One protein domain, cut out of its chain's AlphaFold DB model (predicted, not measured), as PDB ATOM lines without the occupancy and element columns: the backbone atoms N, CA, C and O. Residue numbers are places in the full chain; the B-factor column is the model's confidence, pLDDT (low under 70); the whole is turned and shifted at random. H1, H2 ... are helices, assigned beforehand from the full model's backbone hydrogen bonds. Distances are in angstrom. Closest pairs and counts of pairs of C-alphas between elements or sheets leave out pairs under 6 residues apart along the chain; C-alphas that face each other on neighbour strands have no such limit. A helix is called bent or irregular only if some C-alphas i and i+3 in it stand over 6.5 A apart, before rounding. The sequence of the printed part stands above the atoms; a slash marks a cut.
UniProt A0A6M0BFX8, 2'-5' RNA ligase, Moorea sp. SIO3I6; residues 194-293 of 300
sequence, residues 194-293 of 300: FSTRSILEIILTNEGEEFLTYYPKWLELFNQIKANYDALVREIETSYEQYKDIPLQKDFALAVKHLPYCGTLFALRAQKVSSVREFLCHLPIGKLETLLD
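AT A GLANCE: This is residues 194 to 293 of the 300 residues of the protein "2'-5' RNA ligase" of Moorea sp. SIO3I6 (UniProt A0A6M0BFX8). One long helix, H3, makes the length of a rod, and six short helices are set along one side of it, most of them crossing its line. H1 and H2 sit toward the first residues of H3; after its last residue, Tyr 243, the backbone turns through H4 and comes back along H3 through H5, H6 and H7. The printed part has 100 residues with seven named helices, H1 to H7 in order, and no named strand: the class is all helix. It is only just loose, close to compact, with a radius of gyration of the C-alphas of 15.3 A, and spans 50 by 23 by 20 A.

IN THESE COORDINATES: Start at C-alpha 196, at (168.009, 113.734, 193.858), where H1 begins; it covers residues 196 to 205 and is 14.5 A long. H2 follows as residues 208 to 214. Then find C-alpha 216 at (167.386, 111.586, 209.056); from there H3, residues 216 to 243, runs 40.6 A to C-alpha 243 at (151.273, 139.991, 184.934). H3 is irregular, with C-alphas 217 and 220 at 7.6 A, and has a kink of 35 degrees near residue 223. Next come H4, residues 249 to 256, H5, residues 262 to 269, and H6, residues 276 to 281. H7, residues 285 to 292, ends at C-alpha 292, at (165.404, 123.849, 189.473).

HOW THE PARTS SIT: Begin with H3, the hub, which touches the six other helices, each with a part of its length alone; its line is a rough one. With residues 218 to 222 it only just touches H2, with 3 pairs of C-alphas within 8 A, the closest being Leu 212 and Leu 219 at 6.3 A; the two form a helical hairpin, at a shallow tilt of 2 degrees, opposite ways. With residues 222 to 226 it touches H1, at a steep tilt of 63 degrees; look at C-alphas 199 and 222, the closest, 6.3 A apart. With residues 228 to 232 it touches H7, about perpendicular at 77 degrees, the closest C-alphas being Asn 228 and Leu 292 at 6.6 A. With residues 233 to 237 it touches H6, the closest C-alphas being Val 233 and Val 276 at 6.4 A. It only just touches H5, with 3 pairs of C-alphas within 8 A, the closest being Tyr 240 and Leu 265 at 6.0 A, and only just H4, also with 3 pairs, the closest being Tyr 243 and Phe 252 at 6.7 A. H5 and H6 touch, with the C-alphas of Thr 264 and Phe 279 closest at 6.4 A. H2 and H4 are apart. Every O i to N i+4 pair is within hydrogen-bond range in H1, H2, H4, H5, H6 and H7; in H3 22 of 24 are.

THE WHOLE: The C-alphas farthest apart are those of Tyr 214 and Leu 248, at 50.4 A. The printed part has no cut, and no link is long. The mean pLDDT of the printed part is 91.7, and no printed residue is under 70.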
ATOM      1  N   PHE A 194     167.008 105.463 194.322       78.44
ATOM      2  CA  PHE A 194     167.085 106.573 195.278       78.44
ATOM      3  C   PHE A 194     168.041 107.643 194.736       78.44
ATOM      4  O   PHE A 194     169.205 107.372 194.457       78.44
ATOM      5  N   SER A 195     167.532 108.850 194.509       86.12
ATOM      6  CA  SER A 195     168.235 109.901 193.766       86.12
ATOM      7  C   SER A 195     167.800 111.301 194.203       86.12
ATOM      8  O   SER A 195     166.835 111.460 194.954       86.12
ATOM      9  N   THR A 196     168.478 112.340 193.713       89.56
ATOM     10  CA  THR A 196     168.009 113.734 193.858       89.56
ATOM     11  C   THR A 196     166.591 113.917 193.306       89.56
ATOM     12  O   THR A 196     165.792 114.636 193.907       89.56
ATOM     13  N   ARG A 197     166.235 113.185 192.240       88.69
ATOM     14  CA  ARG A 197     164.863 113.095 191.720       88.69
ATOM     15  C   ARG A 197     163.891 112.512 192.739       88.69
ATOM     16  O   ARG A 197     162.844 113.105 192.958       88.69
ATOM     17  N   SER A 198     164.232 111.397 193.386       85.25
ATOM     18  CA  SER A 198     163.383 110.806 194.432       85.25
ATOM     19  C   SER A 198     163.114 111.788 195.565       85.25
ATOM     20  O   SER A 198     161.989 111.893 196.040       85.25
ATOM     21  N   ILE A 199     164.131 112.549 195.984       88.31
ATOM     22  CA  ILE A 199     163.965 113.584 197.011       88.31
ATOM     23  C   ILE A 199     163.014 114.684 196.526       88.31
ATOM     24  O   ILE A 199     162.142 115.111 197.284       88.31
ATOM     25  N   LEU A 200     163.129 115.112 195.267       89.62
ATOM     26  CA  LEU A 200     162.193 116.063 194.669       89.62
ATOM     27  C   LEU A 200     160.760 115.504 194.620       89.62
ATOM     28  O   LEU A 200     159.825 116.209 194.985       89.62
ATOM     29  N   GLU A 201     160.577 114.239 194.244       86.38
ATOM     30  CA  GLU A 201     159.273 113.565 194.255       86.38
ATOM     31  C   GLU A 201     158.666 113.527 195.671       86.38
ATOM     32  O   GLU A 201     157.503 113.890 195.837       86.38
ATOM     33  N   ILE A 202     159.463 113.210 196.702       86.19
ATOM     34  CA  ILE A 202     159.038 113.251 198.115       86.19
ATOM     35  C   ILE A 202     158.599 114.669 198.531       86.19
ATOM     36  O   ILE A 202     157.637 114.845 199.289       86.19
ATOM     37  N   ILE A 203     159.293 115.707 198.051       88.50
ATOM     38  CA  ILE A 203     158.927 117.108 198.313       88.50
ATOM     39  C   ILE A 203     157.576 117.441 197.666       88.50
ATOM     40  O   ILE A 203     156.751 118.109 198.293       88.50
ATOM     41  N   LEU A 204     157.323 116.960 196.444       84.88
ATOM     42  CA  LEU A 204     156.071 117.201 195.718       84.88
ATOM     43  C   LEU A 204     154.872 116.490 196.353       84.88
ATOM     44  O   LEU A 204     153.781 117.060 196.391       84.88
ATOM     45  N   THR A 205     155.063 115.279 196.882       75.62
ATOM     46  CA  THR A 205     153.996 114.517 197.554       75.62
ATOM     47  C   THR A 205     153.706 115.006 198.970       75.62
ATOM     48  O   THR A 205     152.725 114.577 199.578       75.62
ATOM     49  N   ASN A 206     154.511 115.947 199.482       74.31
ATOM     50  CA  ASN A 206     154.451 116.437 200.857       74.31
ATOM     51  C   ASN A 206     154.615 115.302 201.888       74.31
ATOM     52  O   ASN A 206     154.009 115.346 202.951       74.31
ATOM     53  N   GLU A 207     155.432 114.295 201.567       78.88
ATOM     54  CA  GLU A 207     155.766 113.166 202.455       78.88
ATOM     55  C   GLU A 207     157.150 113.337 203.113       78.88
ATOM     56  O   GLU A 207     157.672 112.430 203.757       78.88
ATOM     57  N   GLY A 208     157.767 114.513 202.960       81.69
ATOM     58  CA  GLY A 208     159.132 114.785 203.412       81.69
ATOM     59  C   GLY A 208     159.363 114.668 204.914       81.69
ATOM     60  O   GLY A 208     160.372 114.113 205.334       81.69
ATOM     61  N   GLU A 209     158.433 115.155 205.735       84.19
ATOM     62  CA  GLU A 209     158.549 115.062 207.197       84.19
ATOM     63  C   GLU A 209     158.491 113.596 207.671       84.19
ATOM     64  O   GLU A 209     159.303 113.172 208.499       84.19
ATOM     65  N   GLU A 210     157.600 112.791 207.081       83.00
ATOM     66  CA  GLU A 210     157.545 111.344 207.320       83.00
ATOM     67  C   GLU A 210     158.846 110.672 206.865       83.00
ATOM     68  O   GLU A 210     159.479 109.954 207.638       83.00
ATOM     69  N   PHE A 211     159.304 110.951 205.642       84.00
ATOM     70  CA  PHE A 211     160.547 110.398 205.107       84.00
ATOM     71  C   PHE A 211     161.749 110.676 206.024       84.00
ATOM     72  O   PHE A 211     162.509 109.764 206.357       84.00
ATOM     73  N   LEU A 212     161.898 111.917 206.491       86.38
ATOM     74  CA  LEU A 212     162.994 112.333 207.368       86.38
ATOM     75  C   LEU A 212     162.914 111.732 208.774       86.38
ATOM     76  O   LEU A 212     163.950 111.582 209.421       86.38
ATOM     77  N   THR A 213     161.720 111.338 209.223       83.50
ATOM     78  CA  THR A 213     161.547 110.602 210.483       83.50
ATOM     79  C   THR A 213     162.267 109.250 210.428       83.50
ATOM     80  O   THR A 213     162.888 108.845 211.410       83.50
ATOM     81  N   TYR A 214     162.242 108.568 209.277       81.00
ATOM     82  CA  TYR A 214     162.907 107.271 209.089       81.00
ATOM     83  C   TYR A 214     164.338 107.391 208.551       81.00
ATOM     84  O   TYR A 214     165.192 106.569 208.887       81.00
ATOM     85  N   TYR A 215     164.625 108.418 207.745       83.94
ATOM     86  CA  TYR A 215     165.915 108.602 207.076       83.94
ATOM     87  C   TYR A 215     166.553 109.972 207.373       83.94
ATOM     88  O   TYR A 215     166.833 110.745 206.450       83.94
ATOM     89  N   PRO A 216     166.882 110.272 208.645       86.88
ATOM     90  CA  PRO A 216     167.386 111.586 209.056       86.88
ATOM     91  C   PRO A 216     168.720 111.970 208.396       86.88
ATOM     92  O   PRO A 216     169.040 113.151 208.298       86.88
ATOM     93  N   LYS A 217     169.489 110.994 207.886       86.75
ATOM     94  CA  LYS A 217     170.748 111.236 207.159       86.75
ATOM     95  C   LYS A 217     170.582 112.105 205.905       86.75
ATOM     96  O   LYS A 217     171.553 112.699 205.457       86.75
ATOM     97  N   TRP A 218     169.376 112.174 205.338       88.94
ATOM     98  CA  TRP A 218     169.088 112.952 204.130       88.94
ATOM     99  C   TRP A 218     168.578 114.367 204.414       88.94
ATOM    100  O   TRP A 218     168.268 115.089 203.471       88.94
ATOM    101  N   LEU A 219     168.496 114.777 205.684       89.69
ATOM    102  CA  LEU A 219     167.925 116.061 206.101       89.69
ATOM    103  C   LEU A 219     168.546 117.262 205.380       89.69
ATOM    104  O   LEU A 219     167.824 118.146 204.927       89.69
ATOM    105  N   GLU A 220     169.871 117.292 205.265       92.75
ATOM    106  CA  GLU A 220     170.585 118.408 204.641       92.75
ATOM    107  C   GLU A 220     170.242 118.536 203.151       92.75
ATOM    108  O   GLU A 220     169.784 119.591 202.710       92.75
ATOM    109  N   LEU A 221     170.355 117.436 202.400       91.94
ATOM    110  CA  LEU A 221     170.043 117.407 200.971       91.94
ATOM    111  C   LEU A 221     168.555 117.673 200.700       91.94
ATOM    112  O   LEU A 221     168.214 118.424 199.787       91.94
ATOM    113  N   PHE A 222     167.664 117.106 201.518       92.38
ATOM    114  CA  PHE A 222     166.229 117.373 201.442       92.38
ATOM    115  C   PHE A 222     165.932 118.865 201.615       92.38
ATOM    116  O   PHE A 222     165.222 119.452 200.800       92.38
ATOM    117  N   ASN A 223     166.505 119.500 202.642       94.00
ATOM    118  CA  ASN A 223     166.294 120.922 202.905       94.00
ATOM    119  C   ASN A 223     166.854 121.806 201.789       94.00
ATOM    120  O   ASN A 223     166.220 122.800 201.440       94.00
ATOM    121  N   GLN A 224     167.993 121.436 201.202       94.81
ATOM    122  CA  GLN A 224     168.567 122.146 200.061       94.81
ATOM    123  C   GLN A 224     167.621 122.121 198.851       94.81
ATOM    124  O   GLN A 224     167.258 123.176 198.329       94.81
ATOM    125  N   ILE A 225     167.161 120.935 198.436       94.44
ATOM    126  CA  ILE A 225     166.255 120.797 197.283       94.44
ATOM    127  C   ILE A 225     164.909 121.475 197.577       94.44
ATOM    128  O   ILE A 225     164.371 122.187 196.726       94.44
ATOM    129  N   LYS A 226     164.383 121.329 198.800       94.56
ATOM    130  CA  LYS A 226     163.130 121.972 199.213       94.56
ATOM    131  C   LYS A 226     163.233 123.496 199.197       94.56
ATOM    132  O   LYS A 226     162.291 124.153 198.761       94.56
ATOM    133  N   ALA A 227     164.355 124.063 199.635       95.44
ATOM    134  CA  ALA A 227     164.573 125.505 199.597       95.44
ATOM    135  C   ALA A 227     164.561 126.043 198.157       95.44
ATOM    136  O   ALA A 227     163.907 127.057 197.904       95.44
ATOM    137  N   ASN A 228     165.205 125.335 197.221       95.81
ATOM    138  CA  ASN A 228     165.191 125.678 195.795       95.81
ATOM    139  C   ASN A 228     163.775 125.582 195.209       95.81
ATOM    140  O   ASN A 228     163.318 126.505 194.537       95.81
ATOM    141  N   TYR A 229     163.041 124.511 195.526       95.88
ATOM    142  CA  TYR A 229     161.647 124.350 195.108       95.88
ATOM    143  C   TYR A 229     160.739 125.461 195.645       95.88
ATOM    144  O   TYR A 229     159.987 126.075 194.889       95.88
ATOM    145  N   ASP A 230     160.831 125.776 196.937       95.38
ATOM    146  CA  ASP A 230     160.040 126.847 197.537       95.38
ATOM    147  C   ASP A 230     160.425 128.229 196.977       95.38
ATOM    148  O   ASP A 230     159.570 129.113 196.898       95.38
ATOM    149  N   ALA A 231     161.684 128.434 196.576       96.75
ATOM    150  CA  ALA A 231     162.116 129.649 195.888       96.75
ATOM    151  C   ALA A 231     161.504 129.762 194.485       96.75
ATOM    152  O   ALA A 231     160.936 130.809 194.178       96.75
ATOM    153  N   LEU A 232     161.527 128.682 193.694       97.12
ATOM    154  CA  LEU A 232     160.879 128.628 192.380       97.12
ATOM    155  C   LEU A 232     159.375 128.913 192.484       97.12
ATOM    156  O   LEU A 232     158.841 129.709 191.716       97.12
ATOM    157  N   VAL A 233     158.680 128.312 193.458       96.88
ATOM    158  CA  VAL A 233     157.249 128.579 193.686       96.88
ATOM    159  C   VAL A 233     157.008 130.072 193.928       96.88
ATOM    160  O   VAL A 233     156.168 130.663 193.249       96.88
ATOM    161  N   ARG A 234     157.780 130.699 194.828       97.62
ATOM    162  CA  ARG A 234     157.666 132.140 195.117       97.62
ATOM    163  C   ARG A 234     157.963 133.012 193.899       97.62
ATOM    164  O   ARG A 234     157.311 134.039 193.716       97.62
ATOM    165  N   GLU A 235     158.936 132.629 193.076       97.50
ATOM    166  CA  GLU A 235     159.275 133.345 191.843       97.50
ATOM    167  C   GLU A 235     158.107 133.327 190.845       97.50
ATOM    168  O   GLU A 235     157.724 134.370 190.305       97.50
ATOM    169  N   ILE A 236     157.490 132.159 190.645       97.62
ATOM    170  CA  ILE A 236     156.338 131.999 189.750       97.62
ATOM    171  C   ILE A 236     155.129 132.773 190.284       97.62
ATOM    172  O   ILE A 236     154.459 133.452 189.509       97.62
ATOM    173  N   GLU A 237     154.850 132.697 191.589       97.56
ATOM    174  CA  GLU A 237     153.759 133.448 192.227       97.56
ATOM    175  C   GLU A 237     153.957 134.960 192.059       97.56
ATOM    176  O   GLU A 237     153.036 135.660 191.640       97.56
ATOM    177  N   THR A 238     155.176 135.452 192.289       97.75
ATOM    178  CA  THR A 238     155.530 136.869 192.098       97.75
ATOM    179  C   THR A 238     155.341 137.297 190.644       97.75
ATOM    180  O   THR A 238     154.742 138.337 190.369       97.75
ATOM    181  N   SER A 239     155.793 136.471 189.696       97.19
ATOM    182  CA  SER A 239     155.602 136.723 188.267       97.19
ATOM    183  C   SER A 239     154.121 136.732 187.887       97.19
ATOM    184  O   SER A 239     153.679 137.591 187.127       97.19
ATOM    185  N   TYR A 240     153.322 135.805 188.419       97.25
ATOM    186  CA  TYR A 240     151.886 135.780 188.154       97.25
ATOM    187  C   TYR A 240     151.208 137.058 188.647       97.25
ATOM    188  O   TYR A 240     150.482 137.687 187.884       97.25
ATOM    189  N   GLU A 241     151.503 137.486 189.873       97.06
ATOM    190  CA  GLU A 241     150.980 138.729 190.445       97.06
ATOM    191  C   GLU A 241     151.357 139.966 189.621       97.06
ATOM    192  O   GLU A 241     150.525 140.847 189.421       97.06
ATOM    193  N   GLN A 242     152.568 140.005 189.064       97.12
ATOM    194  CA  GLN A 242     153.012 141.096 188.196       97.12
ATOM    195  C   GLN A 242     152.227 141.181 186.874       97.12
ATOM    196  O   GLN A 242     152.001 142.278 186.362       97.12
ATOM    197  N   TYR A 243     151.838 140.042 186.289       96.31
ATOM    198  CA  TYR A 243     151.273 139.991 184.934       96.31
ATOM    199  C   TYR A 243     149.770 139.673 184.873       96.31
ATOM    200  O   TYR A 243     149.167 139.828 183.807       96.31
ATOM    201  N   LYS A 244     149.138 139.226 185.968       95.44
ATOM    202  CA  LYS A 244     147.747 138.725 185.962       95.44
ATOM    203  C   LYS A 244     146.728 139.741 185.440       95.44
ATOM    204  O   LYS A 244     145.802 139.346 184.733       95.44
ATOM    205  N   ASP A 245     146.944 141.030 185.705       96.06
ATOM    206  CA  ASP A 245     145.998 142.104 185.378       96.06
ATOM    207  C   ASP A 245     146.105 142.606 183.929       96.06
ATOM    208  O   ASP A 245     145.331 143.470 183.517       96.06
ATOM    209  N   ILE A 246     147.018 142.057 183.111       96.50
ATOM    210  CA  ILE A 246     147.060 142.370 181.676       96.50
ATOM    211  C   ILE A 246     145.728 141.926 181.045       96.50
ATOM    212  O   ILE A 246     145.439 140.727 181.061       96.50
ATOM    213  N   PRO A 247     144.909 142.822 180.457       93.88
ATOM    214  CA  PRO A 247     143.558 142.453 180.022       93.88
ATOM    215  C   PRO A 247     143.558 141.524 178.806       93.88
ATOM    216  O   PRO A 247     142.812 140.544 178.748       93.88
ATOM    217  N   LEU A 248     144.416 141.813 177.824       96.50
ATOM    218  CA  LEU A 248     144.451 141.094 176.557       96.50
ATOM    219  C   LEU A 248     145.359 139.866 176.644       96.50
ATOM    220  O   LEU A 248     146.545 139.962 176.949       96.50
ATOM    221  N   GLN A 249     144.814 138.703 176.277       94.56
ATOM    222  CA  GLN A 249     145.549 137.433 176.271       94.56
ATOM    223  C   GLN A 249     146.826 137.489 175.419       94.56
ATOM    224  O   GLN A 249     147.839 136.887 175.770       94.56
ATOM    225  N   LYS A 250     146.782 138.221 174.298       96.19
ATOM    226  CA  LYS A 250     147.929 138.403 173.401       96.19
ATOM    227  C   LYS A 250     149.070 139.157 174.087       96.19
ATOM    228  O   LYS A 250     150.220 138.747 173.969       96.19
ATOM    229  N   ASP A 251     148.747 140.216 174.820       97.00
ATOM    230  CA  ASP A 251     149.738 141.052 175.497       97.00
ATOM    231  C   ASP A 251     150.317 140.323 176.709       97.00
ATOM    232  O   ASP A 251     151.527 140.341 176.916       97.00
ATOM    233  N   PHE A 252     149.475 139.575 177.432       97.19
ATOM    234  CA  PHE A 252     149.925 138.672 178.487       97.19
ATOM    235  C   PHE A 252     150.932 137.660 177.934       97.19
ATOM    236  O   PHE A 252     152.030 137.520 178.468       97.19
ATOM    237  N   ALA A 253     150.602 137.006 176.815       96.12
ATOM    238  CA  ALA A 253     151.490 136.040 176.180       96.12
ATOM    239  C   ALA A 253     152.830 136.661 175.760       96.12
ATOM    240  O   ALA A 253     153.878 136.054 175.965       96.12
ATOM    241  N   LEU A 254     152.818 137.876 175.204       97.19
ATOM    242  CA  LEU A 254     154.041 138.595 174.846       97.19
ATOM    243  C   LEU A 254     154.891 138.953 176.069       97.19
ATOM    244  O   LEU A 254     156.116 138.864 175.979       97.19
ATOM    245  N   ALA A 255     154.253 139.313 177.185       96.38
ATOM    246  CA  ALA A 255     154.929 139.660 178.426       96.38
ATOM    247  C   ALA A 255     155.605 138.446 179.073       96.38
ATOM    248  O   ALA A 255     156.735 138.567 179.525       96.38
ATOM    249  N   VAL A 256     154.976 137.264 179.066       97.00
ATOM    250  CA  VAL A 256     155.480 136.107 179.832       97.00
ATOM    251  C   VAL A 256     156.245 135.066 179.017       97.00
ATOM    252  O   VAL A 256     156.913 134.228 179.609       97.00
ATOM    253  N   LYS A 257     156.187 135.082 177.675       95.50
ATOM    254  CA  LYS A 257     156.756 134.015 176.810       95.50
ATOM    255  C   LYS A 257     158.244 133.709 177.014       95.50
ATOM    256  O   LYS A 257     158.701 132.654 176.594       95.50
ATOM    257  N   HIS A 258     159.001 134.654 177.563       95.06
ATOM    258  CA  HIS A 258     160.436 134.508 177.799       95.06
ATOM    259  C   HIS A 258     160.740 133.777 179.116       95.06
ATOM    260  O   HIS A 258     161.867 133.336 179.314       95.06
ATOM    261  N   LEU A 259     159.748 133.644 180.001       95.75
ATOM    262  CA  LEU A 259     159.889 132.953 181.275       95.75
ATOM    263  C   LEU A 259     159.839 131.433 181.050       95.75
ATOM    264  O   LEU A 259     158.926 130.943 180.372       95.75
ATOM    265  N   PRO A 260     160.758 130.661 181.653       94.25
ATOM    266  CA  PRO A 260     160.849 129.217 181.428       94.25
ATOM    267  C   PRO A 260     159.621 128.452 181.957       94.25
ATOM    268  O   PRO A 260     159.300 127.366 181.480       94.25
ATOM    269  N   TYR A 261     158.877 129.050 182.889       95.25
ATOM    270  CA  TYR A 261     157.642 128.535 183.488       95.25
ATOM    271  C   TYR A 261     156.372 129.232 182.967       95.25
ATOM    272  O   TYR A 261     155.324 129.181 183.614       95.25
ATOM    273  N   CYS A 262     156.415 129.883 181.796       95.00
ATOM    274  CA  CYS A 262     155.255 130.605 181.256       95.00
ATOM    275  C   CYS A 262     153.991 129.730 181.136       95.00
ATOM    276  O   CYS A 262     152.882 130.222 181.344       95.00
ATOM    277  N   GLY A 263     154.149 128.421 180.892       93.81
ATOM    278  CA  GLY A 263     153.051 127.448 180.886       93.81
ATOM    279  C   GLY A 263     152.242 127.427 182.188       93.81
ATOM    280  O   GLY A 263     151.013 127.384 182.133       93.81
ATOM    281  N   THR A 264     152.905 127.548 183.341       94.94
ATOM    282  CA  THR A 264     152.255 127.625 184.660       94.94
ATOM    283  C   THR A 264     151.376 128.871 184.767       94.94
ATOM    284  O   THR A 264     150.233 128.798 185.213       94.94
ATOM    285  N   LEU A 265     151.874 130.014 184.286       96.94
ATOM    286  CA  LEU A 265     151.150 131.287 184.320       96.94
ATOM    287  C   LEU A 265     149.896 131.251 183.432       96.94
ATOM    288  O   LEU A 265     148.846 131.764 183.817       96.94
ATOM    289  N   PHE A 266     149.976 130.598 182.266       96.44
ATOM    290  CA  PHE A 266     148.805 130.367 181.416       96.44
ATOM    291  C   PHE A 266     147.767 129.461 182.084       96.44
ATOM    292  O   PHE A 266     146.573 129.734 181.971       96.44
ATOM    293  N   ALA A 267     148.200 128.399 182.773       94.44
ATOM    294  CA  ALA A 267     147.295 127.482 183.462       94.44
ATOM    295  C   ALA A 267     146.543 128.169 184.612       94.44
ATOM    296  O   ALA A 267     145.325 128.009 184.716       94.44
ATOM    297  N   LEU A 268     147.245 128.984 185.409       94.44
ATOM    298  CA  LEU A 268     146.651 129.800 186.473       94.44
ATOM    299  C   LEU A 268     145.641 130.809 185.921       94.44
ATOM    300  O   LEU A 268     144.503 130.863 186.380       94.44
ATOM    301  N   ARG A 269     146.025 131.564 184.883       94.88
ATOM    302  CA  ARG A 269     145.150 132.565 184.254       94.88
ATOM    303  C   ARG A 269     143.875 131.942 183.684       94.88
ATOM    304  O   ARG A 269     142.802 132.527 183.787       94.88
ATOM    305  N   ALA A 270     143.993 130.756 183.088       94.12
ATOM    306  CA  ALA A 270     142.866 129.995 182.557       94.12
ATOM    307  C   ALA A 270     142.055 129.257 183.640       94.12
ATOM    308  O   ALA A 270     141.123 128.539 183.286       94.12
ATOM    309  N   GLN A 271     142.417 129.397 184.923       91.94
ATOM    310  CA  GLN A 271     141.794 128.716 186.064       91.94
ATOM    311  C   GLN A 271     141.752 127.188 185.908       91.94
ATOM    312  O   GLN A 271     140.850 126.521 186.405       91.94
ATOM    313  N   LYS A 272     142.740 126.624 185.201       88.56
ATOM    314  CA  LYS A 272     142.884 125.168 185.040       88.56
ATOM    315  C   LYS A 272     143.478 124.496 186.274       88.56
ATOM    316  O   LYS A 272     143.359 123.288 186.413       88.56
ATOM    317  N   VAL A 273     144.149 125.279 187.109       88.56
ATOM    318  CA  VAL A 273     144.779 124.879 188.368       88.56
ATOM    319  C   VAL A 273     144.517 125.978 189.391       88.56
ATOM    320  O   VAL A 273     144.430 127.158 189.043       88.56
ATOM    321  N   SER A 274     144.402 125.593 190.653       88.75
ATOM    322  CA  SER A 274     144.154 126.483 191.787       88.75
ATOM    323  C   SER A 274     145.427 127.115 192.360       88.75
ATOM    324  O   SER A 274     145.345 128.130 193.049       88.75
ATOM    325  N   SER A 275     146.607 126.541 192.092       92.75
ATOM    326  CA  SER A 275     147.885 127.032 192.624       92.75
ATOM    327  C   SER A 275     149.090 126.664 191.752       92.75
ATOM    328  O   SER A 275     149.033 125.742 190.937       92.75
ATOM    329  N   VAL A 276     150.217 127.362 191.960       94.31
ATOM    330  CA  VAL A 276     151.508 127.011 191.341       94.31
ATOM    331  C   VAL A 276     151.920 125.590 191.723       94.31
ATOM    332  O   VAL A 276     152.309 124.812 190.858       94.31
ATOM    333  N   ARG A 277     151.791 125.231 193.007       92.56
ATOM    334  CA  ARG A 277     152.175 123.906 193.519       92.56
ATOM    335  C   ARG A 277     151.383 122.778 192.859       92.56
ATOM    336  O   ARG A 277     151.975 121.761 192.517       92.56
ATOM    337  N   GLU A 278     150.081 122.968 192.636       87.06
ATOM    338  CA  GLU A 278     149.247 121.997 191.909       87.06
ATOM    339  C   GLU A 278     149.778 121.759 190.494       87.06
ATOM    340  O   GLU A 278     149.969 120.615 190.090       87.06
ATOM    341  N   PHE A 279     150.096 122.828 189.760       91.25
ATOM    342  CA  PHE A 279     150.646 122.690 188.415       91.25
ATOM    343  C   PHE A 279     152.005 121.981 188.406       91.25
ATOM    344  O   PHE A 279     152.223 121.086 187.592       91.25
ATOM    345  N   LEU A 280     152.917 122.370 189.304       91.56
ATOM    346  CA  LEU A 280     154.258 121.780 189.369       91.56
ATOM    347  C   LEU A 280     154.219 120.296 189.755       91.56
ATOM    348  O   LEU A 280     155.021 119.529 189.233       91.56
ATOM    349  N   CYS A 281     153.264 119.876 190.591       85.94
ATOM    350  CA  CYS A 281     153.053 118.470 190.950       85.94
ATOM    351  C   CYS A 281     152.670 117.594 189.742       85.94
ATOM    352  O   CYS A 281     153.018 116.417 189.684       85.94
ATOM    353  N   HIS A 282     151.991 118.173 188.748       83.56
ATOM    354  CA  HIS A 282     151.589 117.480 187.518       83.56
ATOM    355  C   HIS A 282     152.558 117.688 186.345       83.56
ATOM    356  O   HIS A 282     152.350 117.139 185.259       83.56
ATOM    357  N   LEU A 283     153.617 118.479 186.530       87.88
ATOM    358  CA  LEU A 283     154.621 118.702 185.502       87.88
ATOM    359  C   LEU A 283     155.492 117.441 185.348       87.88
ATOM    360  O   LEU A 283     155.876 116.843 186.353       87.88
ATOM    361  N   PRO A 284     155.874 117.037 184.120       88.62
ATOM    362  CA  PRO A 284     156.851 115.969 183.944       88.62
ATOM    363  C   PRO A 284     158.126 116.267 184.740       88.62
ATOM    364  O   PRO A 284     158.711 117.339 184.568       88.62
ATOM    365  N   ILE A 285     158.566 115.319 185.571       86.88
ATOM    366  CA  ILE A 285     159.631 115.541 186.562       86.88
ATOM    367  C   ILE A 285     160.915 116.117 185.946       86.88
ATOM    368  O   ILE A 285     161.481 117.058 186.489       86.88
ATOM    369  N   GLY A 286     161.300 115.675 184.742       88.62
ATOM    370  CA  GLY A 286     162.476 116.198 184.031       88.62
ATOM    371  C   GLY A 286     162.392 117.681 183.654       88.62
ATOM    372  O   GLY A 286     163.402 118.384 183.639       88.62
ATOM    373  N   LYS A 287     161.184 118.204 183.395       90.94
ATOM    374  CA  LYS A 287     161.003 119.652 183.208       90.94
ATOM    375  C   LYS A 287     161.197 120.399 184.519       90.94
ATOM    376  O   LYS A 287     161.764 121.485 184.503       90.94
ATOM    377  N   LEU A 288     160.729 119.837 185.632       93.44
ATOM    378  CA  LEU A 288     160.902 120.458 186.939       93.44
ATOM    379  C   LEU A 288     162.372 120.453 187.375       93.44
ATOM    380  O   LEU A 288     162.844 121.469 187.866       93.44
ATOM    381  N   GLU A 289     163.109 119.370 187.120       93.94
ATOM    382  CA  GLU A 289     164.566 119.316 187.319       93.94
ATOM    383  C   GLU A 289     165.275 120.433 186.546       93.94
ATOM    384  O   GLU A 289     166.098 121.144 187.112       93.94
ATOM    385  N   THR A 290     164.877 120.658 185.289       94.00
ATOM    386  CA  THR A 290     165.421 121.750 184.463       94.00
ATOM    387  C   THR A 290     165.107 123.128 185.054       94.00
ATOM    388  O   THR A 290     165.962 124.005 185.054       94.00
ATOM    389  N   LEU A 291     163.887 123.339 185.568       94.25
ATOM    390  CA  LEU A 291     163.505 124.604 186.213       94.25
ATOM    391  C   LEU A 291     164.254 124.853 187.527       94.25
ATOM    392  O   LEU A 291     164.398 126.003 187.929       94.25
ATOM    393  N   LEU A 292     164.685 123.788 188.203       94.44
ATOM    394  CA  LEU A 292     165.404 123.849 189.473       94.44
ATOM    395  C   LEU A 292     166.926 123.819 189.317       94.44
ATOM    396  O   LEU A 292     167.610 123.900 190.335       94.44
ATOM    397  N   ASP A 293     167.431 123.676 188.087       92.69
ATOM    398  CA  ASP A 293     168.844 123.392 187.808       92.69
ATOM    399  C   ASP A 293     169.364 122.218 188.663       92.69
ATOM    400  O   ASP A 293     170.431 122.263 189.275       92.69
TER     401      ASP A 293